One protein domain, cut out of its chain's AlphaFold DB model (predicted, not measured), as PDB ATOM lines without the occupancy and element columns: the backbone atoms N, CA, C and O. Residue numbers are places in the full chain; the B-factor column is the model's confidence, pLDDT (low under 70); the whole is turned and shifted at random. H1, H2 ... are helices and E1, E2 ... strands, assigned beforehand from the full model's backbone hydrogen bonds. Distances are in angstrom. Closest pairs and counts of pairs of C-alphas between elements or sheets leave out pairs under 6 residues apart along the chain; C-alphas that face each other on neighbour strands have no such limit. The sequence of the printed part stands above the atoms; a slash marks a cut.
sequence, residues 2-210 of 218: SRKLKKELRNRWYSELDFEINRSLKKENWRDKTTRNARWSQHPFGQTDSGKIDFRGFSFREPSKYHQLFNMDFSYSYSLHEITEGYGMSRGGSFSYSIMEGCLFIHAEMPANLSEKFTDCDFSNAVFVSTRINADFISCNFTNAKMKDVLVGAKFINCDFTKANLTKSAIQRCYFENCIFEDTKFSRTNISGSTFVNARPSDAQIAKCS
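Overview. This is residues 2 to 210 of the 218 residues of the protein "Pentapeptide repeat-containing protein" of Listeria sp. FSL_L7-0020 (UniProt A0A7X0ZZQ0). With little regular structure, the chain winds as a solenoid of stacked turns, H2 and H3 at one end, H4 at the other. Of 209 printed residues, under half are in named elements, mixed in class: H1 to H3, parallel strands E1 to E8, H4. It is compact, radius of gyration of the C-alphas 17.2 A, spans 53 by 38 by 34 A.

Arrangement. E3, residues 94 to 101, has E1 and E2, residues 63 to 65 and 68 to 70, on one side, E4, residues 113 to 119, on the other side. N 95 and O 113, 2.9 A, are within hydrogen-bond range. E5 to E8, residues 132 to 138, 155 to 157, 175 to 177 and 195 to 197, are successive neighbours. H2 and H3, residues 15 to 25 and 38 to 41, only graze the sheet.

Along the chain. H1, residues 2 to 11, begins at C-alpha (-35.692, 11.640, -21.935); H4, residues 203 to 206, ends at (-38.595, 11.945, 10.455). Neither is on the sheet.

Size, cuts and confidence. Residues 27 to 36, 38, 41 and 42 are under pLDDT 70.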
ATOM      1  N   SER A   2     -35.092  10.349 -22.339       75.12
ATOM      2  CA  SER A   2     -35.692  11.640 -21.935       75.12
ATOM      3  C   SER A   2     -35.085  12.912 -22.555       75.12
ATOM      4  O   SER A   2     -35.825  13.846 -22.844       75.12
ATOM      5  N   ARG A   3     -33.766  12.984 -22.802       86.31
ATOM      6  CA  ARG A   3     -33.131  14.213 -23.335       86.31
ATOM      7  C   ARG A   3     -33.484  14.518 -24.795       86.31
ATOM      8  O   ARG A   3     -33.692  15.681 -25.120       86.31
ATOM      9  N   LYS A   4     -33.555  13.495 -25.658       93.94
ATOM     10  CA  LYS A   4     -33.920  13.669 -27.077       93.94
ATOM     11  C   LYS A   4     -35.379  14.116 -27.194       93.94
ATOM     12  O   LYS A   4     -35.635  15.142 -27.809       93.94
ATOM     13  N   LEU A   5     -36.284  13.412 -26.509       93.81
ATOM     14  CA  LEU A   5     -37.712  13.736 -26.487       93.81
ATOM     15  C   LEU A   5     -37.979  15.138 -25.916       93.81
ATOM     16  O   LEU A   5     -38.706  15.916 -26.522       93.81
ATOM     17  N   LYS A   6     -37.323  15.506 -24.802       95.38
ATOM     18  CA  LYS A   6     -37.399  16.866 -24.238       95.38
ATOM     19  C   LYS A   6     -37.028  17.929 -25.276       95.38
ATOM     20  O   LYS A   6     -37.717  18.936 -25.382       95.38
ATOM     21  N   LYS A   7     -35.935  17.719 -26.019       95.88
ATOM     22  CA  LYS A   7     -35.475  18.664 -27.046       95.88
ATOM     23  C   LYS A   7     -36.482  18.778 -28.191       95.88
ATOM     24  O   LYS A   7     -36.797  19.885 -28.599       95.88
ATOM     25  N   GLU A   8     -37.001  17.656 -28.674       95.94
ATOM     26  CA  GLU A   8     -37.995  17.613 -29.751       95.94
ATOM     27  C   GLU A   8     -39.293  18.344 -29.374       95.94
ATOM     28  O   GLU A   8     -39.726  19.244 -30.092       95.94
ATOM     29  N   LEU A   9     -39.856  18.038 -28.199       96.62
ATOM     30  CA  LEU A   9     -41.102  18.648 -27.723       96.62
ATOM     31  C   LEU A   9     -40.969  20.138 -27.414       96.62
ATOM     32  O   LEU A   9     -41.958  20.854 -27.501       96.62
ATOM     33  N   ARG A  10     -39.779  20.622 -27.044       95.50
ATOM     34  CA  ARG A  10     -39.541  22.062 -26.865       95.50
ATOM     35  C   ARG A  10     -39.306  22.766 -28.202       95.50
ATOM     36  O   ARG A  10     -39.861  23.830 -28.425       95.50
ATOM     37  N   ASN A  11     -38.559  22.153 -29.122       94.62
ATOM     38  CA  ASN A  11     -38.210  22.769 -30.407       94.62
ATOM     39  C   ASN A  11     -39.383  22.896 -31.389       94.62
ATOM     40  O   ASN A  11     -39.289  23.683 -32.326       94.62
ATOM     41  N   ARG A  12     -40.479  22.148 -31.202       94.88
ATOM     42  CA  ARG A  12     -41.692  22.323 -32.022       94.88
ATOM     43  C   ARG A  12     -42.405  23.663 -31.774       94.88
ATOM     44  O   ARG A  12     -43.231  24.060 -32.589       94.88
ATOM     45  N   TRP A  13     -42.090  24.354 -30.675       93.44
ATOM     46  CA  TRP A  13     -42.597  25.690 -30.353       93.44
ATOM     47  C   TRP A  13     -41.659  26.763 -30.911       93.44
ATOM     48  O   TRP A  13     -40.765  27.247 -30.221       93.44
ATOM     49  N   TYR A  14     -41.836  27.128 -32.181       89.25
ATOM     50  CA  TYR A  14     -41.106  28.254 -32.765       89.25
ATOM     51  C   TYR A  14     -41.631  29.590 -32.213       89.25
ATOM     52  O   TYR A  14     -42.797  29.696 -31.826       89.25
ATOM     53  N   SER A  15     -40.766  30.608 -32.166       85.94
ATOM     54  CA  SER A  15     -40.980  31.835 -31.381       85.94
ATOM     55  C   SER A  15     -42.295  32.562 -31.668       85.94
ATOM     56  O   SER A  15     -42.908  33.082 -30.740       85.94
ATOM     57  N   GLU A  16     -42.741  32.586 -32.925       88.94
ATOM     58  CA  GLU A  16     -43.996  33.238 -33.316       88.94
ATOM     59  C   GLU A  16     -45.217  32.521 -32.724       88.94
ATOM     60  O   GLU A  16     -45.984  33.147 -31.996       88.94
ATOM     61  N   LEU A  17     -45.340  31.203 -32.925       89.38
ATOM     62  CA  LEU A  17     -46.424  30.392 -32.357       89.38
ATOM     63  C   LEU A  17     -46.444  30.445 -30.824       89.38
ATOM     64  O   LEU A  17     -47.496  30.637 -30.209       89.38
ATOM     65  N   ASP A  18     -45.276  30.281 -30.198       89.12
ATOM     66  CA  ASP A  18     -45.119  30.345 -28.742       89.12
ATOM     67  C   ASP A  18     -45.580  31.704 -28.191       89.12
ATOM     68  O   ASP A  18     -46.327  31.769 -27.206       89.12
ATOM     69  N   PHE A  19     -45.189  32.797 -28.850       88.88
ATOM     70  CA  PHE A  19     -45.576  34.142 -28.447       88.88
ATOM     71  C   PHE A  19     -47.066  34.417 -28.651       88.88
ATOM     72  O   PHE A  19     -47.697  34.982 -27.755       88.88
ATOM     73  N   GLU A  20     -47.639  34.035 -29.792       88.12
ATOM     74  CA  GLU A  20     -49.059  34.243 -30.085       88.12
ATOM     75  C   GLU A  20     -49.951  33.574 -29.044       88.12
ATOM     76  O   GLU A  20     -50.847  34.220 -28.482       88.12
ATOM     77  N   ILE A  21     -49.648  32.319 -28.706       88.75
ATOM     78  CA  ILE A  21     -50.382  31.577 -27.683       88.75
ATOM     79  C   ILE A  21     -50.196  32.247 -26.323       88.75
ATOM     80  O   ILE A  21     -51.194  32.649 -25.724       88.75
ATOM     81  N   ASN A  22     -48.965  32.492 -25.858       88.75
ATOM     82  CA  ASN A  22     -48.727  33.175 -24.575       88.75
ATOM     83  C   ASN A  22     -49.445  34.537 -24.484       88.75
ATOM     84  O   ASN A  22     -50.048  34.876 -23.460       88.75
ATOM     85  N   ARG A  23     -49.435  35.324 -25.566       85.62
ATOM     86  CA  ARG A  23     -50.128  36.617 -25.649       85.62
ATOM     87  C   ARG A  23     -51.644  36.452 -25.563       85.62
ATOM     88  O   ARG A  23     -52.310  37.297 -24.955       85.62
ATOM     89  N   SER A  24     -52.194  35.403 -26.170       82.62
ATOM     90  CA  SER A  24     -53.628  35.120 -26.137       82.62
ATOM     91  C   SER A  24     -54.114  34.819 -24.713       82.62
ATOM     92  O   SER A  24     -55.169  35.331 -24.327       82.62
ATOM     93  N   LEU A  25     -53.303  34.112 -23.920       79.81
ATOM     94  CA  LEU A  25     -53.609  33.659 -22.558       79.81
ATOM     95  C   LEU A  25     -53.574  34.788 -21.512       79.81
ATOM     96  O   LEU A  25     -54.251  34.731 -20.489       79.81
ATOM     97  N   LYS A  26     -52.824  35.870 -21.772       72.00
ATOM     98  CA  LYS A  26     -52.679  37.015 -20.848       72.00
ATOM     99  C   LYS A  26     -53.972  37.800 -20.611       72.00
ATOM    100  O   LYS A  26     -54.100  38.485 -19.598       72.00
ATOM    101  N   LYS A  27     -54.903  37.777 -21.568       62.97
ATOM    102  CA  LYS A  27     -56.101  38.635 -21.540       62.97
ATOM    103  C   LYS A  27     -57.194  38.124 -20.606       62.97
ATOM    104  O   LYS A  27     -58.260  38.731 -20.540       62.97
ATOM    105  N   GLU A  28     -56.952  37.024 -19.913       60.31
ATOM    106  CA  GLU A  28     -58.003  36.319 -19.213       60.31
ATOM    107  C   GLU A  28     -57.889  36.527 -17.703       60.31
ATOM    108  O   GLU A  28     -56.899  36.201 -17.052       60.31
ATOM    109  N   ASN A  29     -58.924  37.159 -17.158       58.09
ATOM    110  CA  ASN A  29     -59.118  37.381 -15.736       58.09
ATOM    111  C   ASN A  29     -60.423  36.690 -15.337       58.09
ATOM    112  O   ASN A  29     -61.451  37.339 -15.144       58.09
ATOM    113  N   TRP A  30     -60.392  35.359 -15.275       62.16
ATOM    114  CA  TRP A  30     -61.565  34.527 -14.998       62.16
ATOM    115  C   TRP A  30     -61.890  34.448 -13.509       62.16
ATOM    116  O   TRP A  30     -61.976  33.380 -12.909       62.16
ATOM    117  N   ARG A  31     -62.112  35.606 -12.883       65.25
ATOM    118  CA  ARG A  31     -62.743  35.620 -11.554       65.25
ATOM    119  C   ARG A  31     -64.095  34.904 -11.568       65.25
ATOM    120  O   ARG A  31     -64.499  34.381 -10.533       65.25
ATOM    121  N   ASP A  32     -64.745  34.855 -12.731       64.44
ATOM    122  CA  ASP A  32     -65.841  33.936 -12.995       64.44
ATOM    123  C   ASP A  32     -65.313  32.513 -13.233       64.44
ATOM    124  O   ASP A  32     -64.824  32.163 -14.307       64.44
ATOM    125  N   LYS A  33     -65.440  31.701 -12.186       62.44
ATOM    126  CA  LYS A  33     -64.975  30.316 -12.104       62.44
ATOM    127  C   LYS A  33     -65.956  29.298 -12.698       62.44
ATOM    128  O   LYS A  33     -65.807  28.105 -12.447       62.44
ATOM    129  N   THR A  34     -66.967  29.750 -13.433       60.66
ATOM    130  CA  THR A  34     -67.953  28.871 -14.081       60.66
ATOM    131  C   THR A  34     -67.694  28.689 -15.576       60.66
ATOM    132  O   THR A  34     -68.295  27.823 -16.209       60.66
ATOM    133  N   THR A  35     -66.773  29.471 -16.150       62.34
ATOM    134  CA  THR A  35     -66.498  29.471 -17.590       62.34
ATOM    135  C   THR A  35     -65.179  28.763 -17.890       62.34
ATOM    136  O   THR A  35     -64.137  29.123 -17.347       62.34
ATOM    137  N   ARG A  36     -65.205  27.767 -18.787       64.50
ATOM    138  CA  ARG A  36     -63.985  27.085 -19.247       64.50
ATOM    139  C   ARG A  36     -63.084  28.033 -20.032       64.50
ATOM    140  O   ARG A  36     -63.550  28.847 -20.830       64.50
ATOM    141  N   ASN A  37     -61.782  27.845 -19.871       72.75
ATOM    142  CA  ASN A  37     -60.766  28.664 -20.508       72.75
ATOM    143  C   ASN A  37     -60.653  28.403 -22.024       72.75
ATOM    144  O   ASN A  37     -59.788  27.650 -22.474       72.75
ATOM    145  N   ALA A  38     -61.511  29.038 -22.824       65.88
ATOM    146  CA  ALA A  38     -61.641  28.763 -24.257       65.88
ATOM    147  C   ALA A  38     -60.341  28.944 -25.062       65.88
ATOM    148  O   ALA A  38     -60.146  28.264 -26.059       65.88
ATOM    149  N   ARG A  39     -59.408  29.810 -24.651       77.06
ATOM    150  CA  ARG A  39     -58.183  30.056 -25.440       77.06
ATOM    151  C   ARG A  39     -57.157  28.933 -25.382       77.06
ATOM    152  O   ARG A  39     -56.331  28.830 -26.281       77.06
ATOM    153  N   TRP A  40     -57.249  28.052 -24.390       81.12
ATOM    154  CA  TRP A  40     -56.423  26.844 -24.338       81.12
ATOM    155  C   TRP A  40     -56.849  25.792 -25.368       81.12
ATOM    156  O   TRP A  40     -56.116  24.833 -25.595       81.12
ATOM    157  N   SER A  41     -58.006  25.966 -26.023       67.69
ATOM    158  CA  SER A  41     -58.467  25.063 -27.079       67.69
ATOM    159  C   SER A  41     -57.807  25.319 -28.436       67.69
ATOM    160  O   SER A  41     -57.970  24.503 -29.337       67.69
ATOM    161  N   GLN A  42     -57.063  26.419 -28.617       65.31
ATOM    162  CA  GLN A  42     -56.196  26.584 -29.786       65.31
ATOM    163  C   GLN A  42     -54.949  25.711 -29.592       65.31
ATOM    164  O   GLN A  42     -53.896  26.182 -29.174       65.31
ATOM    165  N   HIS A  43     -55.103  24.404 -29.814       72.00
ATOM    166  CA  HIS A  43     -54.063  23.404 -29.593       72.00
ATOM    167  C   HIS A  43     -53.302  23.096 -30.899       72.00
ATOM    168  O   HIS A  43     -53.819  22.378 -31.760       72.00
ATOM    169  N   PRO A  44     -52.066  23.597 -31.081       79.44
ATOM    170  CA  PRO A  44     -51.350  23.458 -32.354       79.44
ATOM    171  C   PRO A  44     -50.979  22.010 -32.707       79.44
ATOM    172  O   PRO A  44     -50.723  21.713 -33.869       79.44
ATOM    173  N   PHE A  45     -50.973  21.101 -31.727       92.25
ATOM    174  CA  PHE A  45     -50.510  19.720 -31.897       92.25
ATOM    175  C   PHE A  45     -51.605  18.665 -31.689       92.25
ATOM    176  O   PHE A  45     -51.307  17.475 -31.628       92.25
ATOM    177  N   GLY A  46     -52.870  19.083 -31.592       92.19
ATOM    178  CA  GLY A  46     -53.995  18.169 -31.400       92.19
ATOM    179  C   GLY A  46     -54.012  17.521 -30.013       92.19
ATOM    180  O   GLY A  46     -53.849  18.200 -28.996       92.19
ATOM    181  N   GLN A  47     -54.255  16.210 -29.977       94.50
ATOM    182  CA  GLN A  47     -54.323  15.417 -28.752       94.50
ATOM    183  C   GLN A  47     -53.210  14.370 -28.708       94.50
ATOM    184  O   GLN A  47     -52.775  13.865 -29.740       94.50
ATOM    185  N   THR A  48     -52.759  14.028 -27.502       94.81
ATOM    186  CA  THR A  48     -51.861  12.887 -27.289       94.81
ATOM    187  C   THR A  48     -52.618  11.566 -27.413       94.81
ATOM    188  O   THR A  48     -53.847  11.544 -27.343       94.81
ATOM    189  N   ASP A  49     -51.894  10.448 -27.489       92.94
ATOM    190  CA  ASP A  49     -52.486   9.098 -27.527       92.94
ATOM    191  C   ASP A  49     -53.391   8.800 -26.316       92.94
ATOM    192  O   ASP A  49     -54.293   7.972 -26.385       92.94
ATOM    193  N   SER A  50     -53.179   9.509 -25.201       92.94
ATOM    194  CA  SER A  50     -54.016   9.433 -23.994       92.94
ATOM    195  C   SER A  50     -55.243  10.363 -24.016       92.94
ATOM    196  O   SER A  50     -55.919  10.516 -23.000       92.94
ATOM    197  N   GLY A  51     -55.516  11.029 -25.141       94.19
ATOM    198  CA  GLY A  51     -56.642  11.951 -25.312       94.19
ATOM    199  C   GLY A  51     -56.474  13.308 -24.617       94.19
ATOM    200  O   GLY A  51     -57.454  14.035 -24.445       94.19
ATOM    201  N   LYS A  52     -55.256  13.664 -24.184       94.56
ATOM    202  CA  LYS A  52     -54.954  14.961 -23.551       94.56
ATOM    203  C   LYS A  52     -54.713  16.023 -24.612       94.56
ATOM    204  O   LYS A  52     -54.077  15.732 -25.619       94.56
ATOM    205  N   ILE A  53     -55.127  17.263 -24.363       94.19
ATOM    206  CA  ILE A  53     -54.781  18.393 -25.239       94.19
ATOM    207  C   ILE A  53     -53.262  18.608 -25.189       94.19
ATOM    208  O   ILE A  53     -52.708  18.833 -24.110       94.19
ATOM    209  N   ASP A  54     -52.585  18.514 -26.337       95.62
ATOM    210  CA  ASP A  54     -51.125  18.420 -26.388       95.62
ATOM    211  C   ASP A  54     -50.443  19.796 -26.307       95.62
ATOM    212  O   ASP A  54     -50.269  20.496 -27.306       95.62
ATOM    213  N   PHE A  55     -49.991  20.144 -25.101       95.81
ATOM    214  CA  PHE A  55     -49.157  21.312 -24.802       95.81
ATOM    215  C   PHE A  55     -47.742  20.918 -24.353       95.81
ATOM    216  O   PHE A  55     -47.018  21.695 -23.722       95.81
ATOM    217  N   ARG A  56     -47.300  19.703 -24.689       97.00
ATOM    218  CA  ARG A  56     -45.986  19.217 -24.273       97.00
ATOM    219  C   ARG A  56     -44.877  20.136 -24.774       97.00
ATOM    220  O   ARG A  56     -44.897  20.579 -25.923       97.00
ATOM    221  N   GLY A  57     -43.918  20.427 -23.900       96.38
ATOM    222  CA  GLY A  57     -42.787  21.315 -24.171       96.38
ATOM    223  C   GLY A  57     -43.108  22.813 -24.238       96.38
ATOM    224  O   GLY A  57     -42.193  23.577 -24.527       96.38
ATOM    225  N   PHE A  58     -44.350  23.228 -23.956       95.25
ATOM    226  CA  PHE A  58     -44.759  24.635 -23.992       95.25
ATOM    227  C   PHE A  58     -43.913  25.510 -23.056       95.25
ATOM    228  O   PHE A  58     -43.571  25.090 -21.942       95.25
ATOM    229  N   SER A  59     -43.585  26.725 -23.504       94.00
ATOM    230  CA  SER A  59     -42.823  27.686 -22.713       94.00
ATOM    231  C   SER A  59     -43.757  28.741 -22.113       94.00
ATOM    232  O   SER A  59     -44.438  29.491 -22.811       94.00
ATOM    233  N   PHE A  60     -43.825  28.791 -20.785       92.31
ATOM    234  CA  PHE A  60     -44.621  29.784 -20.073       92.31
ATOM    235  C   PHE A  60     -43.831  31.081 -19.970       92.31
ATOM    236  O   PHE A  60     -42.862  31.177 -19.209       92.31
ATOM    237  N   ARG A  61     -44.258  32.085 -20.736       91.25
ATOM    238  CA  ARG A  61     -43.579  33.383 -20.795       91.25
ATOM    239  C   ARG A  61     -44.118  34.392 -19.791       91.25
ATOM    240  O   ARG A  61     -43.411  35.339 -19.436       91.25
ATOM    241  N   GLU A  62     -45.377  34.230 -19.407       87.00
ATOM    242  CA  GLU A  62     -46.131  35.169 -18.588       87.00
ATOM    243  C   GLU A  62     -46.870  34.428 -17.461       87.00
ATOM    244  O   GLU A  62     -47.271  33.273 -17.634       87.00
ATOM    245  N   PRO A  63     -47.102  35.079 -16.308       87.81
ATOM    246  CA  PRO A  63     -47.863  34.485 -15.218       87.81
ATOM    247  C   PRO A  63     -49.323  34.211 -15.607       87.81
ATOM    248  O   PRO A  63     -50.085  35.150 -15.852       87.81
ATOM    249  N   SER A  64     -49.749  32.950 -15.549       86.94
ATOM    250  CA  SER A  64     -51.157  32.567 -15.653       86.94
ATOM    251  C   SER A  64     -51.851  32.743 -14.297       86.94
ATOM    252  O   SER A  64     -51.407  32.248 -13.255       86.94
ATOM    253  N   LYS A  65     -52.946  33.512 -14.289       87.50
ATOM    254  CA  LYS A  65     -53.773  33.756 -13.100       87.50
ATOM    255  C   LYS A  65     -55.222  33.379 -13.374       87.50
ATOM    256  O   LYS A  65     -55.702  33.645 -14.469       87.50
ATOM    257  N   TYR A  66     -55.913  32.803 -12.393       86.94
ATOM    258  CA  TYR A  66     -57.334  32.439 -12.502       86.94
ATOM    259  C   TYR A  66     -57.641  31.404 -13.585       86.94
ATOM    260  O   TYR A  66     -58.719  31.420 -14.157       86.94
ATOM    261  N   HIS A  67     -56.692  30.534 -13.923       86.94
ATOM    262  CA  HIS A  67     -56.900  29.581 -15.004       86.94
ATOM    263  C   HIS A  67     -57.643  28.332 -14.523       86.94
ATOM    264  O   HIS A  67     -57.288  27.787 -13.484       86.94
ATOM    265  N   GLN A  68     -58.618  27.851 -15.297       88.38
ATOM    266  CA  GLN A  68     -59.253  26.548 -15.113       88.38
ATOM    267  C   GLN A  68     -58.936  25.627 -16.284       88.38
ATOM    268  O   GLN A  68     -59.472  25.795 -17.383       88.38
ATOM    269  N   LEU A  69     -58.039  24.670 -16.054       89.88
ATOM    270  CA  LEU A  69     -57.519  23.792 -17.099       89.88
ATOM    271  C   LEU A  69     -57.898  22.345 -16.821       89.88
ATOM    272  O   LEU A  69     -57.733  21.852 -15.709       89.88
ATOM    273  N   PHE A  70     -58.371  21.665 -17.859       91.62
ATOM    274  CA  PHE A  70     -58.860  20.299 -17.767       91.62
ATOM    275  C   PHE A  70     -58.207  19.455 -18.851       91.62
ATOM    276  O   PHE A  70     -58.189  19.858 -20.016       91.62
ATOM    277  N   ASN A  71     -57.735  18.265 -18.481       93.75
ATOM    278  CA  ASN A  71     -57.315  17.234 -19.432       93.75
ATOM    279  C   ASN A  71     -56.213  17.693 -20.418       93.75
ATOM    280  O   ASN A  71     -56.243  17.368 -21.608       93.75
ATOM    281  N   MET A  72     -55.241  18.467 -19.930       95.06
ATOM    282  CA  MET A  72     -54.130  18.991 -20.735       95.06
ATOM    283  C   MET A  72     -52.824  18.263 -20.428       95.06
ATOM    284  O   MET A  72     -52.586  17.864 -19.290       95.06
ATOM    285  N   ASP A  73     -51.957  18.118 -21.426       97.38
ATOM    286  CA  ASP A  73     -50.614  17.573 -21.247       97.38
ATOM    287  C   ASP A  73     -49.560  18.671 -21.405       97.38
ATOM    288  O   ASP A  73     -49.248  19.101 -22.512       97.38
ATOM    289  N   PHE A  74     -49.001  19.107 -20.281       97.00
ATOM    290  CA  PHE A  74     -47.897  20.057 -20.165       97.00
ATOM    291  C   PHE A  74     -46.555  19.363 -19.908       97.00
ATOM    292  O   PHE A  74     -45.609  19.995 -19.427       97.00
ATOM    293  N   SER A  75     -46.425  18.069 -20.201       98.06
ATOM    294  CA  SER A  75     -45.178  17.342 -19.965       98.06
ATOM    295  C   SER A  75     -44.010  18.013 -20.690       98.06
ATOM    296  O   SER A  75     -44.140  18.501 -21.811       98.06
ATOM    297  N   TYR A  76     -42.847  18.065 -20.043       97.69
ATOM    298  CA  TYR A  76     -41.643  18.765 -20.522       97.69
ATOM    299  C   TYR A  76     -41.752  20.294 -20.694       97.69
ATOM    300  O   TYR A  76     -40.775  20.906 -21.153       97.69
ATOM    301  N   SER A  77     -42.871  20.921 -20.311       96.81
ATOM    302  CA  SER A  77     -43.011  22.385 -20.282       96.81
ATOM    303  C   SER A  77     -42.029  23.048 -19.307       96.81
ATOM    304  O   SER A  77     -41.351  22.371 -18.527       96.81
ATOM    305  N   TYR A  78     -41.880  24.369 -19.408       95.75
ATOM    306  CA  TYR A  78     -40.970  25.146 -18.563       95.75
ATOM    307  C   TYR A  78     -41.342  26.621 -18.498       95.75
ATOM    308  O   TYR A  78     -42.064  27.127 -19.350       95.75
ATOM    309  N   SER A  79     -40.816  27.321 -17.492       92.25
ATOM    310  CA  SER A  79     -40.879  28.783 -17.430       92.25
ATOM    311  C   SER A  79     -39.700  29.400 -18.175       92.25
ATOM    312  O   SER A  79     -38.550  29.030 -17.941       92.25
ATOM    313  N   LEU A  80     -39.990  30.345 -19.065       90.44
ATOM    314  CA  LEU A  80     -38.971  31.109 -19.771       90.44
ATOM    315  C   LEU A  80     -38.515  32.289 -18.893       90.44
ATOM    316  O   LEU A  80     -39.333  32.951 -18.261       90.44
ATOM    317  N   HIS A  81     -37.208  32.547 -18.821       86.00
ATOM    318  CA  HIS A  81     -36.624  33.605 -17.979       86.00
ATOM    319  C   HIS A  81     -35.539  34.387 -18.731       86.00
ATOM    320  O   HIS A  81     -34.485  34.704 -18.184       86.00
ATOM    321  N   GLU A  82     -35.779  34.658 -20.009       87.69
ATOM    322  CA  GLU A  82     -34.836  35.344 -20.890       87.69
ATOM    323  C   GLU A  82     -35.527  36.424 -21.726       87.69
ATOM    324  O   GLU A  82     -36.759  36.505 -21.803       87.69
ATOM    325  N   ILE A  83     -34.708  37.278 -22.341       86.88
ATOM    326  CA  ILE A  83     -35.151  38.221 -23.365       86.88
ATOM    327  C   ILE A  83     -35.184  37.468 -24.690       86.88
ATOM    328  O   ILE A  83     -34.180  36.885 -25.091       86.88
ATOM    329  N   THR A  84     -36.312  37.529 -25.392       86.50
ATOM    330  CA  THR A  84     -36.390  37.059 -26.779       86.50
ATOM    331  C   THR A  84     -36.489  38.261 -27.707       86.50
ATOM    332  O   THR A  84     -37.316  39.154 -27.496       86.50
ATOM    333  N   GLU A  85     -35.644  38.286 -28.735       86.50
ATOM    334  CA  GLU A  85     -35.660  39.316 -29.773       86.50
ATOM    335  C   GLU A  85     -37.061  39.438 -30.395       86.50
ATOM    336  O   GLU A  85     -37.723  38.435 -30.645       86.50
ATOM    337  N   GLY A  86     -37.557  40.668 -30.557       86.56
ATOM    338  CA  GLY A  86     -38.909  40.944 -31.064       86.56
ATOM    339  C   GLY A  86     -40.062  40.749 -30.063       86.56
ATOM    340  O   GLY A  86     -41.145  41.286 -30.288       86.56
ATOM    341  N   TYR A  87     -39.843  40.063 -28.934       83.19
ATOM    342  CA  TYR A  87     -40.912  39.708 -27.980       83.19
ATOM    343  C   TYR A  87     -40.685  40.217 -26.548       83.19
ATOM    344  O   TYR A  87     -41.620  40.248 -25.745       83.19
ATOM    345  N   GLY A  88     -39.463  40.651 -26.226       87.62
ATOM    346  CA  GLY A  88     -39.111  41.277 -24.951       87.62
ATOM    347  C   GLY A  88     -38.798  40.291 -23.821       87.62
ATOM    348  O   GLY A  88     -38.582  39.098 -24.038       87.62
ATOM    349  N   MET A  89     -38.726  40.823 -22.597       89.69
ATOM    350  CA  MET A  89     -38.391  40.073 -21.382       89.69
ATOM    351  C   MET A  89     -39.544  39.162 -20.946       89.69
ATOM    352  O   MET A  89     -40.651  39.640 -20.687       89.69
ATOM    353  N   SER A  90     -39.259  37.870 -20.780       88.88
ATOM    354  CA  SER A  90     -40.188  36.938 -20.147       88.88
ATOM    355  C   SER A  90     -40.191  37.082 -18.623       88.88
ATOM    356  O   SER A  90     -39.154  37.263 -17.986       88.88
ATOM    357  N   ARG A  91     -41.379  36.987 -18.020       86.25
ATOM    358  CA  ARG A  91     -41.576  37.062 -16.564       86.25
ATOM    359  C   ARG A  91     -41.664  35.681 -15.905       86.25
ATOM    360  O   ARG A  91     -41.829  35.610 -14.688       86.25
ATOM    361  N   GLY A  92     -41.545  34.611 -16.691       86.75
ATOM    362  CA  GLY A  92     -41.785  33.240 -16.259       86.75
ATOM    363  C   GLY A  92     -43.259  32.921 -16.022       86.75
ATOM    364  O   GLY A  92     -44.123  33.801 -15.960       86.75
ATOM    365  N   GLY A  93     -43.538  31.627 -15.887       88.19
ATOM    366  CA  GLY A  93     -44.872  31.121 -15.617       88.19
ATOM    367  C   GLY A  93     -45.295  31.275 -14.156       88.19
ATOM    368  O   GLY A  93     -44.490  31.427 -13.233       88.19
ATOM    369  N   SER A  94     -46.601  31.170 -13.946       91.69
ATOM    370  CA  SER A  94     -47.265  31.043 -12.647       91.69
ATOM    371  C   SER A  94     -48.602  30.360 -12.873       91.69
ATOM    372  O   SER A  94     -49.173  30.541 -13.939       91.69
ATOM    373  N   PHE A  95     -49.124  29.653 -11.878       92.56
ATOM    374  CA  PHE A  95     -50.509  29.178 -11.846       92.56
ATOM    375  C   PHE A  95     -51.164  29.675 -10.564       92.56
ATOM    376  O   PHE A  95     -51.447  28.917  -9.638       92.56
ATOM    377  N   SER A  96     -51.326  30.995 -10.467       91.62
ATOM    378  CA  SER A  96     -51.920  31.605  -9.278       91.62
ATOM    379  C   SER A  96     -53.436  31.590  -9.381       91.62
ATOM    380  O   SER A  96     -53.984  31.941 -10.424       91.62
ATOM    381  N   TYR A  97     -54.117  31.248  -8.295       91.12
ATOM    382  CA  TYR A  97     -55.578  31.193  -8.231       91.12
ATOM    383  C   TYR A  97     -56.161  30.268  -9.305       91.12
ATOM    384  O   TYR A  97     -57.183  30.572  -9.905       91.12
ATOM    385  N   SER A  98     -55.421  29.219  -9.666       91.38
ATOM    386  CA  SER A  98     -55.732  28.378 -10.816       91.38
ATOM    387  C   SER A  98     -56.190  27.004 -10.346       91.38
ATOM    388  O   SER A  98     -55.640  26.443  -9.398       91.38
ATOM    389  N   ILE A  99     -57.209  26.481 -11.017       92.69
ATOM    390  CA  ILE A  99     -57.734  25.138 -10.811       92.69
ATOM    391  C   ILE A  99     -57.278  24.274 -11.980       92.69
ATOM    392  O   ILE A  99     -57.411  24.666 -13.140       92.69
ATOM    393  N   MET A 100     -56.749  23.094 -11.685       94.38
ATOM    394  CA  MET A 100     -56.389  22.126 -12.714       94.38
ATOM    395  C   MET A 100     -56.911  20.746 -12.375       94.38
ATOM    396  O   MET A 100     -56.788  20.305 -11.233       94.38
ATOM    397  N   GLU A 101     -57.452  20.064 -13.377       96.25
ATOM    398  CA  GLU A 101     -58.017  18.732 -13.218       96.25
ATOM    399  C   GLU A 101     -57.553  17.803 -14.341       96.25
ATOM    400  O   GLU A 101     -57.672  18.117 -15.531       96.25
ATOM    401  N   GLY A 102     -56.998  16.651 -13.969       97.81
ATOM    402  CA  GLY A 102     -56.553  15.656 -14.938       97.81
ATOM    403  C   GLY A 102     -55.415  16.148 -15.837       97.81
ATOM    404  O   GLY A 102     -55.325  15.712 -16.986       97.81
ATOM    405  N   CYS A 103     -54.583  17.091 -15.389       97.88
ATOM    406  CA  CYS A 103     -53.485  17.636 -16.191       97.88
ATOM    407  C   CYS A 103     -52.169  16.879 -15.954       97.88
ATOM    408  O   CYS A 103     -51.871  16.457 -14.837       97.88
ATOM    409  N   LEU A 104     -51.350  16.744 -16.998       98.62
ATOM    410  CA  LEU A 104     -50.028  16.119 -16.918       98.62
ATOM    411  C   LEU A 104     -48.928  17.183 -16.912       98.62
ATOM    412  O   LEU A 104     -48.918  18.087 -17.738       98.62
ATOM    413  N   PHE A 105     -47.973  17.038 -16.006       98.38
ATOM    414  CA  PHE A 105     -46.780  17.867 -15.826       98.38
ATOM    415  C   PHE A 105     -45.520  16.995 -15.766       98.38
ATOM    416  O   PHE A 105     -44.526  17.336 -15.120       98.38
ATOM    417  N   ILE A 106     -45.542  15.848 -16.442       98.31
ATOM    418  CA  ILE A 106     -44.479  14.852 -16.357       98.31
ATOM    419  C   ILE A 106     -43.185  15.462 -16.905       98.31
ATOM    420  O   ILE A 106     -43.147  16.013 -18.007       98.31
ATOM    421  N   HIS A 107     -42.104  15.410 -16.126       98.06
ATOM    422  CA  HIS A 107     -40.828  16.071 -16.454       98.06
ATOM    423  C   HIS A 107     -40.899  17.595 -16.693       98.06
ATOM    424  O   HIS A 107     -39.935  18.168 -17.219       98.06
ATOM    425  N   ALA A 108     -42.001  18.260 -16.343       97.50
ATOM    426  CA  ALA A 108     -42.125  19.705 -16.476       97.50
ATOM    427  C   ALA A 108     -41.220  20.434 -15.474       97.50
ATOM    428  O   ALA A 108     -40.914  19.934 -14.390       97.50
ATOM    429  N   GLU A 109     -40.794  21.638 -15.839       96.44
ATOM    430  CA  GLU A 109     -40.210  22.600 -14.909       96.44
ATOM    431  C   GLU A 109     -41.339  23.507 -14.419       96.44
ATOM    432  O   GLU A 109     -41.865  24.338 -15.163       96.44
ATOM    433  N   MET A 110     -41.748  23.287 -13.173       95.38
ATOM    434  CA  MET A 110     -42.919  23.921 -12.591       95.38
ATOM    435  C   MET A 110     -42.676  25.412 -12.359       95.38
ATOM    436  O   MET A 110     -41.576  25.805 -11.961       95.38
ATOM    437  N   PRO A 111     -43.695  26.257 -12.581       93.50
ATOM    438  CA  PRO A 111     -43.559  27.691 -12.410       93.50
ATOM    439  C   PRO A 111     -43.346  28.101 -10.948       93.50
ATOM    440  O   PRO A 111     -43.489  27.308 -10.016       93.50
ATOM    441  N   ALA A 112     -43.027  29.379 -10.742       90.62
ATOM    442  CA  ALA A 112     -42.601  29.896  -9.443       90.62
ATOM    443  C   ALA A 112     -43.708  29.919  -8.375       90.62
ATOM    444  O   ALA A 112     -43.401  29.853  -7.186       90.62
ATOM    445  N   ASN A 113     -44.984  30.029  -8.759       93.94
ATOM    446  CA  ASN A 113     -46.094  30.044  -7.806       93.94
ATOM    447  C   ASN A 113     -47.248  29.166  -8.287       93.94
ATOM    448  O   ASN A 113     -47.718  29.320  -9.415       93.94
ATOM    449  N   LEU A 114     -47.733  28.312  -7.391       95.56
ATOM    450  CA  LEU A 114     -48.925  27.489  -7.563       95.56
ATOM    451  C   LEU A 114     -49.903  27.844  -6.446       95.56
ATOM    452  O   LEU A 114     -49.530  27.786  -5.270       95.56
ATOM    453  N   SER A 115     -51.135  28.221  -6.779       95.25
ATOM    454  CA  SER A 115     -52.167  28.425  -5.761       95.25
ATOM    455  C   SER A 115     -53.556  28.036  -6.234       95.25
ATOM    456  O   SER A 115     -53.829  28.073  -7.430       95.25
ATOM    457  N   GLU A 116     -54.416  27.745  -5.257       94.81
ATOM    458  CA  GLU A 116     -55.800  27.274  -5.385       94.81
ATOM    459  C   GLU A 116     -55.974  25.753  -5.398       94.81
ATOM    460  O   GLU A 116     -56.085  25.207  -4.302       94.81
ATOM    461  N   LYS A 117     -56.030  25.050  -6.542       96.88
ATOM    462  CA  LYS A 117     -56.371  23.613  -6.513       96.88
ATOM    463  C   LYS A 117     -55.861  22.798  -7.702       96.88
ATOM    464  O   LYS A 117     -55.977  23.214  -8.848       96.88
ATOM    465  N   PHE A 118     -55.396  21.583  -7.434       98.19
ATOM    466  CA  PHE A 118     -55.009  20.586  -8.431       98.19
ATOM    467  C   PHE A 118     -55.645  19.243  -8.067       98.19
ATOM    468  O   PHE A 118     -55.552  18.802  -6.923       98.19
ATOM    469  N   THR A 119     -56.330  18.610  -9.015       98.62
ATOM    470  CA  THR A 119     -57.031  17.331  -8.817       98.62
ATOM    471  C   THR A 119     -56.633  16.355  -9.916       98.62
ATOM    472  O   THR A 119     -56.591  16.741 -11.081       98.62
ATOM    473  N   ASP A 120     -56.305  15.114  -9.561       98.69
ATOM    474  CA  ASP A 120     -55.944  14.055 -10.520       98.69
ATOM    475  C   ASP A 120     -54.811  14.455 -11.492       98.69
ATOM    476  O   ASP A 120     -54.782  14.058 -12.658       98.69
ATOM    477  N   CYS A 121     -53.881  15.297 -11.031       98.75
ATOM    478  CA  CYS A 121     -52.754  15.771 -11.831       98.75
ATOM    479  C   CYS A 121     -51.505  14.903 -11.620       98.75
ATOM    480  O   CYS A 121     -51.232  14.438 -10.510       98.75
ATOM    481  N   ASP A 122     -50.691  14.757 -12.667       98.81
ATOM    482  CA  ASP A 122     -49.435  14.002 -12.616       98.81
ATOM    483  C   ASP A 122     -48.216  14.929 -12.721       98.81
ATOM    484  O   ASP A 122     -47.949  15.510 -13.768       98.81
ATOM    485  N   PHE A 123     -47.454  15.044 -11.639       98.81
ATOM    486  CA  PHE A 123     -46.193  15.784 -11.529       98.81
ATOM    487  C   PHE A 123     -44.977  14.851 -11.445       98.81
ATOM    488  O   PHE A 123     -43.914  15.243 -10.945       98.81
ATOM    489  N   SER A 124     -45.099  13.605 -11.897       98.69
ATOM    490  CA  SER A 124     -44.017  12.634 -11.816       98.69
ATOM    491  C   SER A 124     -42.782  13.133 -12.560       98.69
ATOM    492  O   SER A 124     -42.823  13.659 -13.677       98.69
ATOM    493  N   ASN A 125     -41.630  13.007 -11.904       98.31
ATOM    494  CA  ASN A 125     -40.346  13.525 -12.381       98.31
ATOM    495  C   ASN A 125     -40.300  15.044 -12.664       98.31
ATOM    496  O   ASN A 125     -39.311  15.509 -13.247       98.31
ATOM    497  N   ALA A 126     -41.324  15.814 -12.283       98.19
ATOM    498  CA  ALA A 126     -41.330  17.262 -12.436       98.19
ATOM    499  C   ALA A 126     -40.268  17.911 -11.540       98.19
ATOM    500  O   ALA A 126     -39.813  17.341 -10.541       98.19
ATOM    501  N   VAL A 127     -39.849  19.114 -11.908       97.19
ATOM    502  CA  VAL A 127     -38.833  19.884 -11.193       97.19
ATOM    503  C   VAL A 127     -39.455  21.169 -10.681       97.19
ATOM    504  O   VAL A 127     -39.941  21.977 -11.462       97.19
ATOM    505  N   PHE A 128     -39.394  21.366  -9.372       95.56
ATOM    506  CA  PHE A 128     -39.848  22.566  -8.686       95.56
ATOM    507  C   PHE A 128     -38.598  23.295  -8.194       95.56
ATOM    508  O   PHE A 128     -37.883  22.791  -7.326       95.56
ATOM    509  N   VAL A 129     -38.295  24.449  -8.786       86.38
ATOM    510  CA  VAL A 129     -37.115  25.249  -8.432       86.38
ATOM    511  C   VAL A 129     -37.593  26.488  -7.699       86.38
ATOM    512  O   VAL A 129     -38.154  27.391  -8.314       86.38
ATOM    513  N   SER A 130     -37.398  26.515  -6.379       82.94
ATOM    514  CA  SER A 130     -37.855  27.618  -5.519       82.94
ATOM    515  C   SER A 130     -39.351  27.932  -5.680       82.94
ATOM    516  O   SER A 130     -39.783  29.072  -5.498       82.94
ATOM    517  N   THR A 131     -40.156  26.927  -6.041       92.19
ATOM    518  CA  THR A 131     -41.597  27.080  -6.234       92.19
ATOM    519  C   THR A 131     -42.286  27.290  -4.888       92.19
ATOM    520  O   THR A 131     -42.091  26.519  -3.943       92.19
ATOM    521  N   ARG A 132     -43.135  28.316  -4.814       94.69
ATOM    522  CA  ARG A 132     -44.069  28.527  -3.710       94.69
ATOM    523  C   ARG A 132     -45.383  27.817  -4.009       94.69
ATOM    524  O   ARG A 132     -46.014  28.074  -5.034       94.69
ATOM    525  N   ILE A 133     -45.803  26.962  -3.089       95.62
ATOM    526  CA  ILE A 133     -47.008  26.149  -3.197       95.62
ATOM    527  C   ILE A 133     -47.987  26.575  -2.101       95.62
ATOM    528  O   ILE A 133     -47.711  26.416  -0.913       95.62
ATOM    529  N   ASN A 134     -49.128  27.119  -2.513       95.75
ATOM    530  CA  ASN A 134     -50.245  27.511  -1.653       95.75
ATOM    531  C   ASN A 134     -51.571  27.057  -2.285       95.75
ATOM    532  O   ASN A 134     -52.435  27.873  -2.620       95.75
ATOM    533  N   ALA A 135     -51.656  25.759  -2.574       96.38
ATOM    534  CA  ALA A 135     -52.762  25.116  -3.275       96.38
ATOM    535  C   ALA A 135     -53.136  23.805  -2.589       96.38
ATOM    536  O   ALA A 135     -52.277  23.175  -1.974       96.38
ATOM    537  N   ASP A 136     -54.374  23.371  -2.779       98.00
ATOM    538  CA  ASP A 136     -54.799  22.029  -2.406       98.00
ATOM    539  C   ASP A 136     -54.493  21.049  -3.539       98.00
ATOM    540  O   ASP A 136     -54.781  21.321  -4.706       98.00
ATOM    541  N   PHE A 137     -53.939  19.891  -3.195       98.62
ATOM    542  CA  PHE A 137     -53.684  18.793  -4.122       98.62
ATOM    543  C   PHE A 137     -54.492  17.580  -3.691       98.62
ATOM    544  O   PHE A 137     -54.385  17.130  -2.550       98.62
ATOM    545  N   ILE A 138     -55.295  17.058  -4.608       98.81
ATOM    546  CA  ILE A 138     -56.160  15.907  -4.371       98.81
ATOM    547  C   ILE A 138     -55.836  14.857  -5.427       98.81
ATOM    548  O   ILE A 138     -55.835  15.170  -6.617       98.81
ATOM    549  N   SER A 139     -55.530  13.632  -5.000       98.75
ATOM    550  CA  SER A 139     -55.249  12.502  -5.896       98.75
ATOM    551  C   SER A 139     -54.123  12.786  -6.903       98.75
ATOM    552  O   SER A 139     -54.181  12.382  -8.061       98.75
ATOM    553  N   CYS A 140     -53.102  13.546  -6.493       98.81
ATOM    554  CA  CYS A 140     -52.007  13.949  -7.377       98.81
ATOM    555  C   CYS A 140     -50.773  13.050  -7.215       98.81
ATOM    556  O   CYS A 140     -50.416  12.634  -6.112       98.81
ATOM    557  N   ASN A 141     -50.066  12.819  -8.319       98.88
ATOM    558  CA  ASN A 141     -48.839  12.026  -8.353       98.88
ATOM    559  C   ASN A 141     -47.599  12.938  -8.340       98.88
ATOM    560  O   ASN A 141     -47.425  13.756  -9.234       98.88
ATOM    561  N   PHE A 142     -46.709  12.777  -7.365       98.81
ATOM    562  CA  PHE A 142     -45.412  13.461  -7.256       98.81
ATOM    563  C   PHE A 142     -44.232  12.481  -7.281       98.81
ATOM    564  O   PHE A 142     -43.123  12.813  -6.848       98.81
ATOM    565  N   THR A 143     -44.434  11.265  -7.786       98.81
ATOM    566  CA  THR A 143     -43.396  10.232  -7.813       98.81
ATOM    567  C   THR A 143     -42.127  10.728  -8.506       98.81
ATOM    568  O   THR A 143     -42.146  11.287  -9.604       98.81
ATOM    569  N   ASN A 144     -40.976  10.542  -7.860       98.62
ATOM    570  CA  ASN A 144     -39.669  11.023  -8.335       98.62
ATOM    571  C   ASN A 144     -39.570  12.549  -8.574       98.62
ATOM    572  O   ASN A 144     -38.591  13.011  -9.174       98.62
ATOM    573  N   ALA A 145     -40.542  13.351  -8.126       98.38
ATOM    574  CA  ALA A 145     -40.502  14.798  -8.293       98.38
ATOM    575  C   ALA A 145     -39.319  15.407  -7.527       98.38
ATOM    576  O   ALA A 145     -38.963  15.006  -6.413       98.38
ATOM    577  N   LYS A 146     -38.689  16.416  -8.127       97.88
ATOM    578  CA  LYS A 146     -37.576  17.162  -7.532       97.88
ATOM    579  C   LYS A 146     -38.129  18.434  -6.915       97.88
ATOM    580  O   LYS A 146     -38.265  19.442  -7.596       97.88
ATOM    581  N   MET A 147     -38.434  18.366  -5.627       96.06
ATOM    582  CA  MET A 147     -39.091  19.418  -4.853       96.06
ATOM    583  C   MET A 147     -38.158  19.952  -3.766       96.06
ATOM    584  O   MET A 147     -38.520  20.005  -2.595       96.06
ATOM    585  N   LYS A 148     -36.923  20.285  -4.143       92.50
ATOM    586  CA  LYS A 148     -35.901  20.758  -3.205       92.50
ATOM    587  C   LYS A 148     -36.096  22.247  -2.928       92.50
ATOM    588  O   LYS A 148     -36.368  22.999  -3.860       92.50
ATOM    589  N   ASP A 149     -35.898  22.659  -1.678       90.44
ATOM    590  CA  ASP A 149     -35.984  24.065  -1.259       90.44
ATOM    591  C   ASP A 149     -37.366  24.705  -1.583       90.44
ATOM    592  O   ASP A 149     -37.468  25.914  -1.795       90.44
ATOM    593  N   VAL A 150     -38.448  23.907  -1.643       91.12
ATOM    594  CA  VAL A 150     -39.810  24.424  -1.896       91.12
ATOM    595  C   VAL A 150     -40.442  24.975  -0.620       91.12
ATOM    596  O   VAL A 150     -40.184  24.483   0.480       91.12
ATOM    597  N   LEU A 151     -41.305  25.981  -0.772       81.56
ATOM    598  CA  LEU A 151     -42.082  26.570   0.321       81.56
ATOM    599  C   LEU A 151     -43.542  26.164   0.174       81.56
ATOM    600  O   LEU A 151     -44.155  26.474  -0.849       81.56
ATOM    601  N   VAL A 152     -44.096  25.503   1.186       83.69
ATOM    602  CA  VAL A 152     -45.420  24.889   1.096       83.69
ATOM    603  C   VAL A 152     -46.298  25.315   2.268       83.69
ATOM    604  O   VAL A 152     -45.918  25.174   3.428       83.69
ATOM    605  N   GLY A 153     -47.482  25.824   1.939       85.69
ATOM    606  CA  GLY A 153     -48.622  25.981   2.841       85.69
ATOM    607  C   GLY A 153     -49.846  25.391   2.154       85.69
ATOM    608  O   GLY A 153     -50.575  26.103   1.474       85.69
ATOM    609  N   ALA A 154     -50.008  24.072   2.234       91.94
ATOM    610  CA  ALA A 154     -50.924  23.334   1.368       91.94
ATOM    611  C   ALA A 154     -51.594  22.159   2.081       91.94
ATOM    612  O   ALA A 154     -51.085  21.640   3.085       91.94
ATOM    613  N   LYS A 155     -52.712  21.719   1.498       97.19
ATOM    614  CA  LYS A 155     -53.351  20.439   1.788       97.19
ATOM    615  C   LYS A 155     -52.994  19.428   0.699       97.19
ATOM    616  O   LYS A 155     -53.098  19.736  -0.486       97.19
ATOM    617  N   PHE A 156     -52.627  18.215   1.093       98.44
ATOM    618  CA  PHE A 156     -52.439  17.079   0.191       98.44
ATOM    619  C   PHE A 156     -53.331  15.930   0.654       98.44
ATOM    620  O   PHE A 156     -53.244  15.520   1.810       98.44
ATOM    621  N   ILE A 157     -54.184  15.425  -0.232       98.75
ATOM    622  CA  ILE A 157     -55.108  14.322   0.051       98.75
ATOM    623  C   ILE A 157     -54.923  13.256  -1.022       98.75
ATOM    624  O   ILE A 157     -55.024  13.571  -2.206       98.75
ATOM    625  N   ASN A 158     -54.695  12.006  -0.623       98.75
ATOM    626  CA  ASN A 158     -54.496  10.870  -1.530       98.75
ATOM    627  C   ASN A 158     -53.346  11.095  -2.535       98.75
ATOM    628  O   ASN A 158     -53.437  10.689  -3.692       98.75
ATOM    629  N   CYS A 159     -52.285  11.798  -2.130       98.75
ATOM    630  CA  CYS A 159     -51.155  12.105  -3.009       98.75
ATOM    631  C   CYS A 159     -49.999  11.116  -2.820       98.75
ATOM    632  O   CYS A 159     -49.720  10.668  -1.707       98.75
ATOM    633  N   ASP A 160     -49.265  10.846  -3.897       98.81
ATOM    634  CA  ASP A 160     -48.103   9.955  -3.872       98.81
ATOM    635  C   ASP A 160     -46.789  10.736  -4.017       98.81
ATOM    636  O   ASP A 160     -46.522  11.329  -5.059       98.81
ATOM    637  N   PHE A 161     -45.942  10.719  -2.985       98.62
ATOM    638  CA  PHE A 161     -44.606  11.328  -2.983       98.62
ATOM    639  C   PHE A 161     -43.475  10.300  -3.094       98.62
ATOM    640  O   PHE A 161     -42.325  10.605  -2.749       98.62
ATOM    641  N   THR A 162     -43.760   9.089  -3.567       98.75
ATOM    642  CA  THR A 162     -42.784   8.001  -3.627       98.75
ATOM    643  C   THR A 162     -41.526   8.429  -4.377       98.75
ATOM    644  O   THR A 162     -41.575   8.923  -5.507       98.75
ATOM    645  N   LYS A 163     -40.361   8.284  -3.736       98.69
ATOM    646  CA  LYS A 163     -39.040   8.704  -4.254       98.69
ATOM    647  C   LYS A 163     -38.908  10.202  -4.566       98.69
ATOM    648  O   LYS A 163     -37.903  10.621  -5.150       98.69
ATOM    649  N   ALA A 164     -39.873  11.034  -4.174       98.31
ATOM    650  CA  ALA A 164     -39.763  12.479  -4.303       98.31
ATOM    651  C   ALA A 164     -38.627  13.017  -3.423       98.31
ATOM    652  O   ALA A 164     -38.251  12.448  -2.392       98.31
ATOM    653  N   ASN A 165     -38.060  14.147  -3.830       97.62
ATOM    654  CA  ASN A 165     -37.004  14.807  -3.085       97.62
ATOM    655  C   ASN A 165     -37.498  16.123  -2.491       97.62
ATOM    656  O   ASN A 165     -37.527  17.121  -3.201       97.62
ATOM    657  N   LEU A 166     -37.805  16.121  -1.192       96.00
ATOM    658  CA  LEU A 166     -38.229  17.285  -0.404       96.00
ATOM    659  C   LEU A 166     -37.086  17.875   0.439       96.00
ATOM    660  O   LEU A 166     -37.329  18.637   1.375       96.00
ATOM    661  N   THR A 167     -35.832  17.518   0.139       95.75
ATOM    662  CA  THR A 167     -34.650  17.970   0.888       95.75
ATOM    663  C   THR A 167     -34.646  19.493   1.040       95.75
ATOM    664  O   THR A 167     -34.789  20.206   0.046       95.75
ATOM    665  N   LYS A 168     -34.416  19.982   2.267       94.69
ATOM    666  CA  LYS A 168     -34.392  21.413   2.643       94.69
ATOM    667  C   LYS A 168     -35.694  22.193   2.411       94.69
ATOM    668  O   LYS A 168     -35.703  23.413   2.547       94.69
ATOM    669  N   SER A 169     -36.789  21.524   2.077       94.50
ATOM    670  CA  SER A 169     -38.070  22.195   1.865       94.50
ATOM    671  C   SER A 169     -38.720  22.606   3.185       94.50
ATOM    672  O   SER A 169     -38.482  22.001   4.234       94.50
ATOM    673  N   ALA A 170     -39.557  23.636   3.134       93.56
ATOM    674  CA  ALA A 170     -40.359  24.084   4.263       93.56
ATOM    675  C   ALA A 170     -41.811  23.654   4.044       93.56
ATOM    676  O   ALA A 170     -42.553  24.311   3.316       93.56
ATOM    677  N   ILE A 171     -42.201  22.550   4.679       92.06
ATOM    678  CA  ILE A 171     -43.563  21.995   4.657       92.06
ATOM    679  C   ILE A 171     -44.194  22.070   6.053       92.06
ATOM    680  O   ILE A 171     -44.835  21.138   6.530       92.06
ATOM    681  N   GLN A 172     -43.956  23.190   6.729       92.56
ATOM    682  CA  GLN A 172     -44.466  23.496   8.062       92.56
ATOM    683  C   GLN A 172     -45.966  23.804   8.023       92.56
ATOM    684  O   GLN A 172     -46.436  24.472   7.102       92.56
ATOM    685  N   ARG A 173     -46.707  23.361   9.045       93.81
ATOM    686  CA  ARG A 173     -48.166  23.561   9.169       93.81
ATOM    687  C   ARG A 173     -48.959  23.085   7.940       93.81
ATOM    688  O   ARG A 173     -50.003  23.646   7.619       93.81
ATOM    689  N   CYS A 174     -48.451  22.072   7.246       95.94
ATOM    690  CA  CYS A 174     -49.137  21.427   6.134       95.94
ATOM    691  C   CYS A 174     -50.057  20.313   6.640       95.94
ATOM    692  O   CYS A 174     -49.888  19.794   7.747       95.94
ATOM    693  N   TYR A 175     -51.017  19.928   5.805       97.69
ATOM    694  CA  TYR A 175     -51.920  18.817   6.085       97.69
ATOM    695  C   TYR A 175     -51.764  17.738   5.015       97.69
ATOM    696  O   TYR A 175     -51.875  18.031   3.824       97.69
ATOM    697  N   PHE A 176     -51.525  16.503   5.445       98.12
ATOM    698  CA  PHE A 176     -51.394  15.330   4.588       98.12
ATOM    699  C   PHE A 176     -52.401  14.271   5.029       98.12
ATOM    700  O   PHE A 176     -52.389  13.868   6.186       98.12
ATOM    701  N   GLU A 177     -53.239  13.798   4.118       98.62
ATOM    702  CA  GLU A 177     -54.240  12.764   4.385       98.62
ATOM    703  C   GLU A 177     -54.121  11.648   3.354       98.62
ATOM    704  O   GLU A 177     -54.121  11.920   2.154       98.62
ATOM    705  N   ASN A 178     -53.986  10.401   3.814       98.50
ATOM    706  CA  ASN A 178     -53.806   9.213   2.967       98.50
ATOM    707  C   ASN A 178     -52.662   9.362   1.933       98.50
ATOM    708  O   ASN A 178     -52.758   8.878   0.805       98.50
ATOM    709  N   CYS A 179     -51.596  10.087   2.280       98.44
ATOM    710  CA  CYS A 179     -50.455  10.310   1.394       98.44
ATOM    711  C   CYS A 179     -49.380   9.227   1.555       98.44
ATOM    712  O   CYS A 179     -49.105   8.768   2.667       98.44
ATOM    713  N   ILE A 180     -48.711   8.892   0.451       98.56
ATOM    714  CA  ILE A 180     -47.616   7.914   0.408       98.56
ATOM    715  C   ILE A 180     -46.270   8.644   0.405       98.56
ATOM    716  O   ILE A 180     -46.079   9.605  -0.338       98.56
ATOM    717  N   PHE A 181     -45.327   8.169   1.223       97.94
ATOM    718  CA  PHE A 181     -43.989   8.755   1.376       97.94
ATOM    719  C   PHE A 181     -42.852   7.733   1.228       97.94
ATOM    720  O   PHE A 181     -41.767   7.917   1.783       97.94
ATOM    721  N   GLU A 182     -43.080   6.630   0.517       98.25
ATOM    722  CA  GLU A 182     -42.070   5.584   0.340       98.25
ATOM    723  C   GLU A 182     -40.812   6.149  -0.340       98.25
ATOM    724  O   GLU A 182     -40.882   6.852  -1.346       98.25
ATOM    725  N   ASP A 183     -39.633   5.907   0.236       97.81
ATOM    726  CA  ASP A 183     -38.348   6.427  -0.262       97.81
ATOM    727  C   ASP A 183     -38.260   7.957  -0.458       97.81
ATOM    728  O   ASP A 183     -37.305   8.469  -1.059       97.81
ATOM    729  N   THR A 184     -39.216   8.733   0.060       97.88
ATOM    730  CA  THR A 184     -39.176  10.195  -0.019       97.88
ATOM    731  C   THR A 184     -38.001  10.736   0.795       97.88
ATOM    732  O   THR A 184     -37.730  10.312   1.925       97.88
ATOM    733  N   LYS A 185     -37.281  11.713   0.244       97.31
ATOM    734  CA  LYS A 185     -36.136  12.336   0.924       97.31
ATOM    735  C   LYS A 185     -36.583  13.572   1.697       97.31
ATOM    736  O   LYS A 185     -36.879  14.593   1.084       97.31
ATOM    737  N   PHE A 186     -36.528  13.486   3.023       95.12
ATOM    738  CA  PHE A 186     -36.870  14.565   3.962       95.12
ATOM    739  C   PHE A 186     -35.653  15.231   4.632       95.12
ATOM    740  O   PHE A 186     -35.763  15.895   5.661       95.12
ATOM    741  N   SER A 187     -34.449  15.042   4.085       96.06
ATOM    742  CA  SER A 187     -33.227  15.568   4.700       96.06
ATOM    743  C   SER A 187     -33.292  17.086   4.875       96.06
ATOM    744  O   SER A 187     -33.382  17.827   3.895       96.06
ATOM    745  N   ARG A 188     -33.178  17.559   6.121       95.19
ATOM    746  CA  ARG A 188     -33.276  18.978   6.506       95.19
ATOM    747  C   ARG A 188     -34.604  19.639   6.119       95.19
ATOM    748  O   ARG A 188     -34.651  20.855   5.972       95.19
ATOM    749  N   THR A 189     -35.655  18.857   5.908       95.44
ATOM    750  CA  THR A 189     -37.000  19.377   5.667       95.44
ATOM    751  C   THR A 189     -37.595  19.848   6.991       95.44
ATOM    752  O   THR A 189     -37.466  19.161   8.005       95.44
ATOM    753  N   ASN A 190     -38.246  21.010   6.997       94.94
ATOM    754  CA  ASN A 190     -39.005  21.468   8.157       94.94
ATOM    755  C   ASN A 190     -40.446  20.968   8.042       94.94
ATOM    756  O   ASN A 190     -41.151  21.349   7.104       94.94
ATOM    757  N   ILE A 191     -40.862  20.127   8.990       94.56
ATOM    758  CA  ILE A 191     -42.206  19.542   9.048       94.56
ATOM    759  C   ILE A 191     -43.000  20.020  10.273       94.56
ATOM    760  O   ILE A 191     -44.086  19.512  10.532       94.56
ATOM    761  N   SER A 192     -42.492  20.996  11.031       94.44
ATOM    762  CA  SER A 192     -43.102  21.442  12.285       94.44
ATOM    763  C   SER A 192     -44.558  21.888  12.123       94.44
ATOM    764  O   SER A 192     -44.918  22.611  11.191       94.44
ATOM    765  N   GLY A 193     -45.399  21.496  13.079       94.81
ATOM    766  CA  GLY A 193     -46.824  21.831  13.113       94.81
ATOM    767  C   GLY A 193     -47.678  21.138  12.048       94.81
ATOM    768  O   GLY A 193     -48.866  21.445  11.949       94.81
ATOM    769  N   SER A 194     -47.100  20.255  11.230       95.81
ATOM    770  CA  SER A 194     -47.846  19.535  10.200       95.81
ATOM    771  C   SER A 194     -48.667  18.392  10.785       95.81
ATOM    772  O   SER A 194     -48.309  17.780  11.793       95.81
ATOM    773  N   THR A 195     -49.800  18.128  10.140       96.88
ATOM    774  CA  THR A 195     -50.722  17.049  10.501       96.88
ATOM    775  C   THR A 195     -50.706  15.994   9.411       96.88
ATOM    776  O   THR A 195     -50.873  16.315   8.236       96.88
ATOM    777  N   PHE A 196     -50.524  14.745   9.815       97.06
ATOM    778  CA  PHE A 196     -50.613  13.579   8.961       97.06
ATOM    779  C   PHE A 196     -51.785  12.718   9.439       97.06
ATOM    780  O   PHE A 196     -51.833  12.357  10.611       97.06
ATOM    781  N   VAL A 197     -52.734  12.428   8.554       98.38
ATOM    782  CA  VAL A 197     -53.929  11.620   8.830       98.38
ATOM    783  C   VAL A 197     -53.882  10.384   7.948       98.38
ATOM    784  O   VAL A 197     -53.787  10.525   6.728       98.38
ATOM    785  N   ASN A 198     -53.893   9.185   8.533       97.38
ATOM    786  CA  ASN A 198     -53.716   7.925   7.787       97.38
ATOM    787  C   ASN A 198     -52.496   7.949   6.842       97.38
ATOM    788  O   ASN A 198     -52.479   7.351   5.767       97.38
ATOM    789  N   ALA A 199     -51.475   8.707   7.224       94.31
ATOM    790  CA  ALA A 199     -50.245   8.903   6.485       94.31
ATOM    791  C   ALA A 199     -49.127   9.025   7.514       94.31
ATOM    792  O   ALA A 199     -49.292   9.683   8.541       94.31
ATOM    793  N   ARG A 200     -47.981   8.390   7.278       93.06
ATOM    794  CA  ARG A 200     -46.844   8.523   8.190       93.06
ATOM    795  C   ARG A 200     -45.527   8.297   7.452       93.06
ATOM    796  O   ARG A 200     -45.288   7.182   6.995       93.06
ATOM    797  N   PRO A 201     -44.657   9.321   7.345       94.19
ATOM    798  CA  PRO A 201     -43.258   9.105   6.992       94.19
ATOM    799  C   PRO A 201     -42.603   8.157   8.005       94.19
ATOM    800  O   PRO A 201     -42.946   8.180   9.188       94.19
ATOM    801  N   SER A 202     -41.655   7.330   7.568       95.38
ATOM    802  CA  SER A 202     -40.960   6.403   8.463       95.38
ATOM    803  C   SER A 202     -40.147   7.145   9.526       95.38
ATOM    804  O   SER A 202     -39.701   8.277   9.318       95.38
ATOM    805  N   ASP A 203     -39.872   6.489  10.651       94.31
ATOM    806  CA  ASP A 203     -39.093   7.099  11.736       94.31
ATOM    807  C   ASP A 203     -37.696   7.542  11.256       94.31
ATOM    808  O   ASP A 203     -37.202   8.603  11.636       94.31
ATOM    809  N   ALA A 204     -37.094   6.797  10.321       94.94
ATOM    810  CA  ALA A 204     -35.822   7.156   9.695       94.94
ATOM    811  C   ALA A 204     -35.908   8.408   8.800       94.94
ATOM    812  O   ALA A 204     -34.910   9.117   8.637       94.94
ATOM    813  N   GLN A 205     -37.065   8.682   8.192       95.31
ATOM    814  CA  GLN A 205     -37.305   9.920   7.447       95.31
ATOM    815  C   GLN A 205     -37.496  11.097   8.400       95.31
ATOM    816  O   GLN A 205     -36.848  12.127   8.218       95.31
ATOM    817  N   ILE A 206     -38.322  10.922   9.437       94.00
ATOM    818  CA  ILE A 206     -38.595  11.945  10.455       94.00
ATOM    819  C   ILE A 206     -37.298  12.357  11.163       94.00
ATOM    820  O   ILE A 206     -37.034  13.549  11.309       94.00
ATOM    821  N   ALA A 207     -36.430  11.399  11.505       93.69
ATOM    822  CA  ALA A 207     -35.136  11.659  12.143       93.69
ATOM    823  C   ALA A 207     -34.173  12.519  11.297       93.69
ATOM    824  O   ALA A 207     -33.199  13.054  11.822       93.69
ATOM    825  N   LYS A 208     -34.415  12.657   9.985       94.56
ATOM    826  CA  LYS A 208     -33.604  13.487   9.077       94.56
ATOM    827  C   LYS A 208     -34.160  14.902   8.883       94.56
ATOM    828  O   LYS A 208     -33.498  15.709   8.221       94.56
ATOM    829  N   CYS A 209     -35.339  15.209   9.418       93.75
ATOM    830  CA  CYS A 209     -35.947  16.538   9.358       93.75
ATOM    831  C   CYS A 209     -35.196  17.541  10.251       93.75
ATOM    832  O   CYS A 209     -34.540  17.164  11.216       93.75
ATOM    833  N   SER A 210     -35.271  18.836   9.927       87.81
ATOM    834  CA  SER A 210     -34.582  19.887  10.700       87.81
ATOM    835  C   SER A 210     -35.356  20.338  11.938       87.81
ATOM    836  O   SER A 210     -34.762  20.820  12.899       87.81
TER     837      SER A 210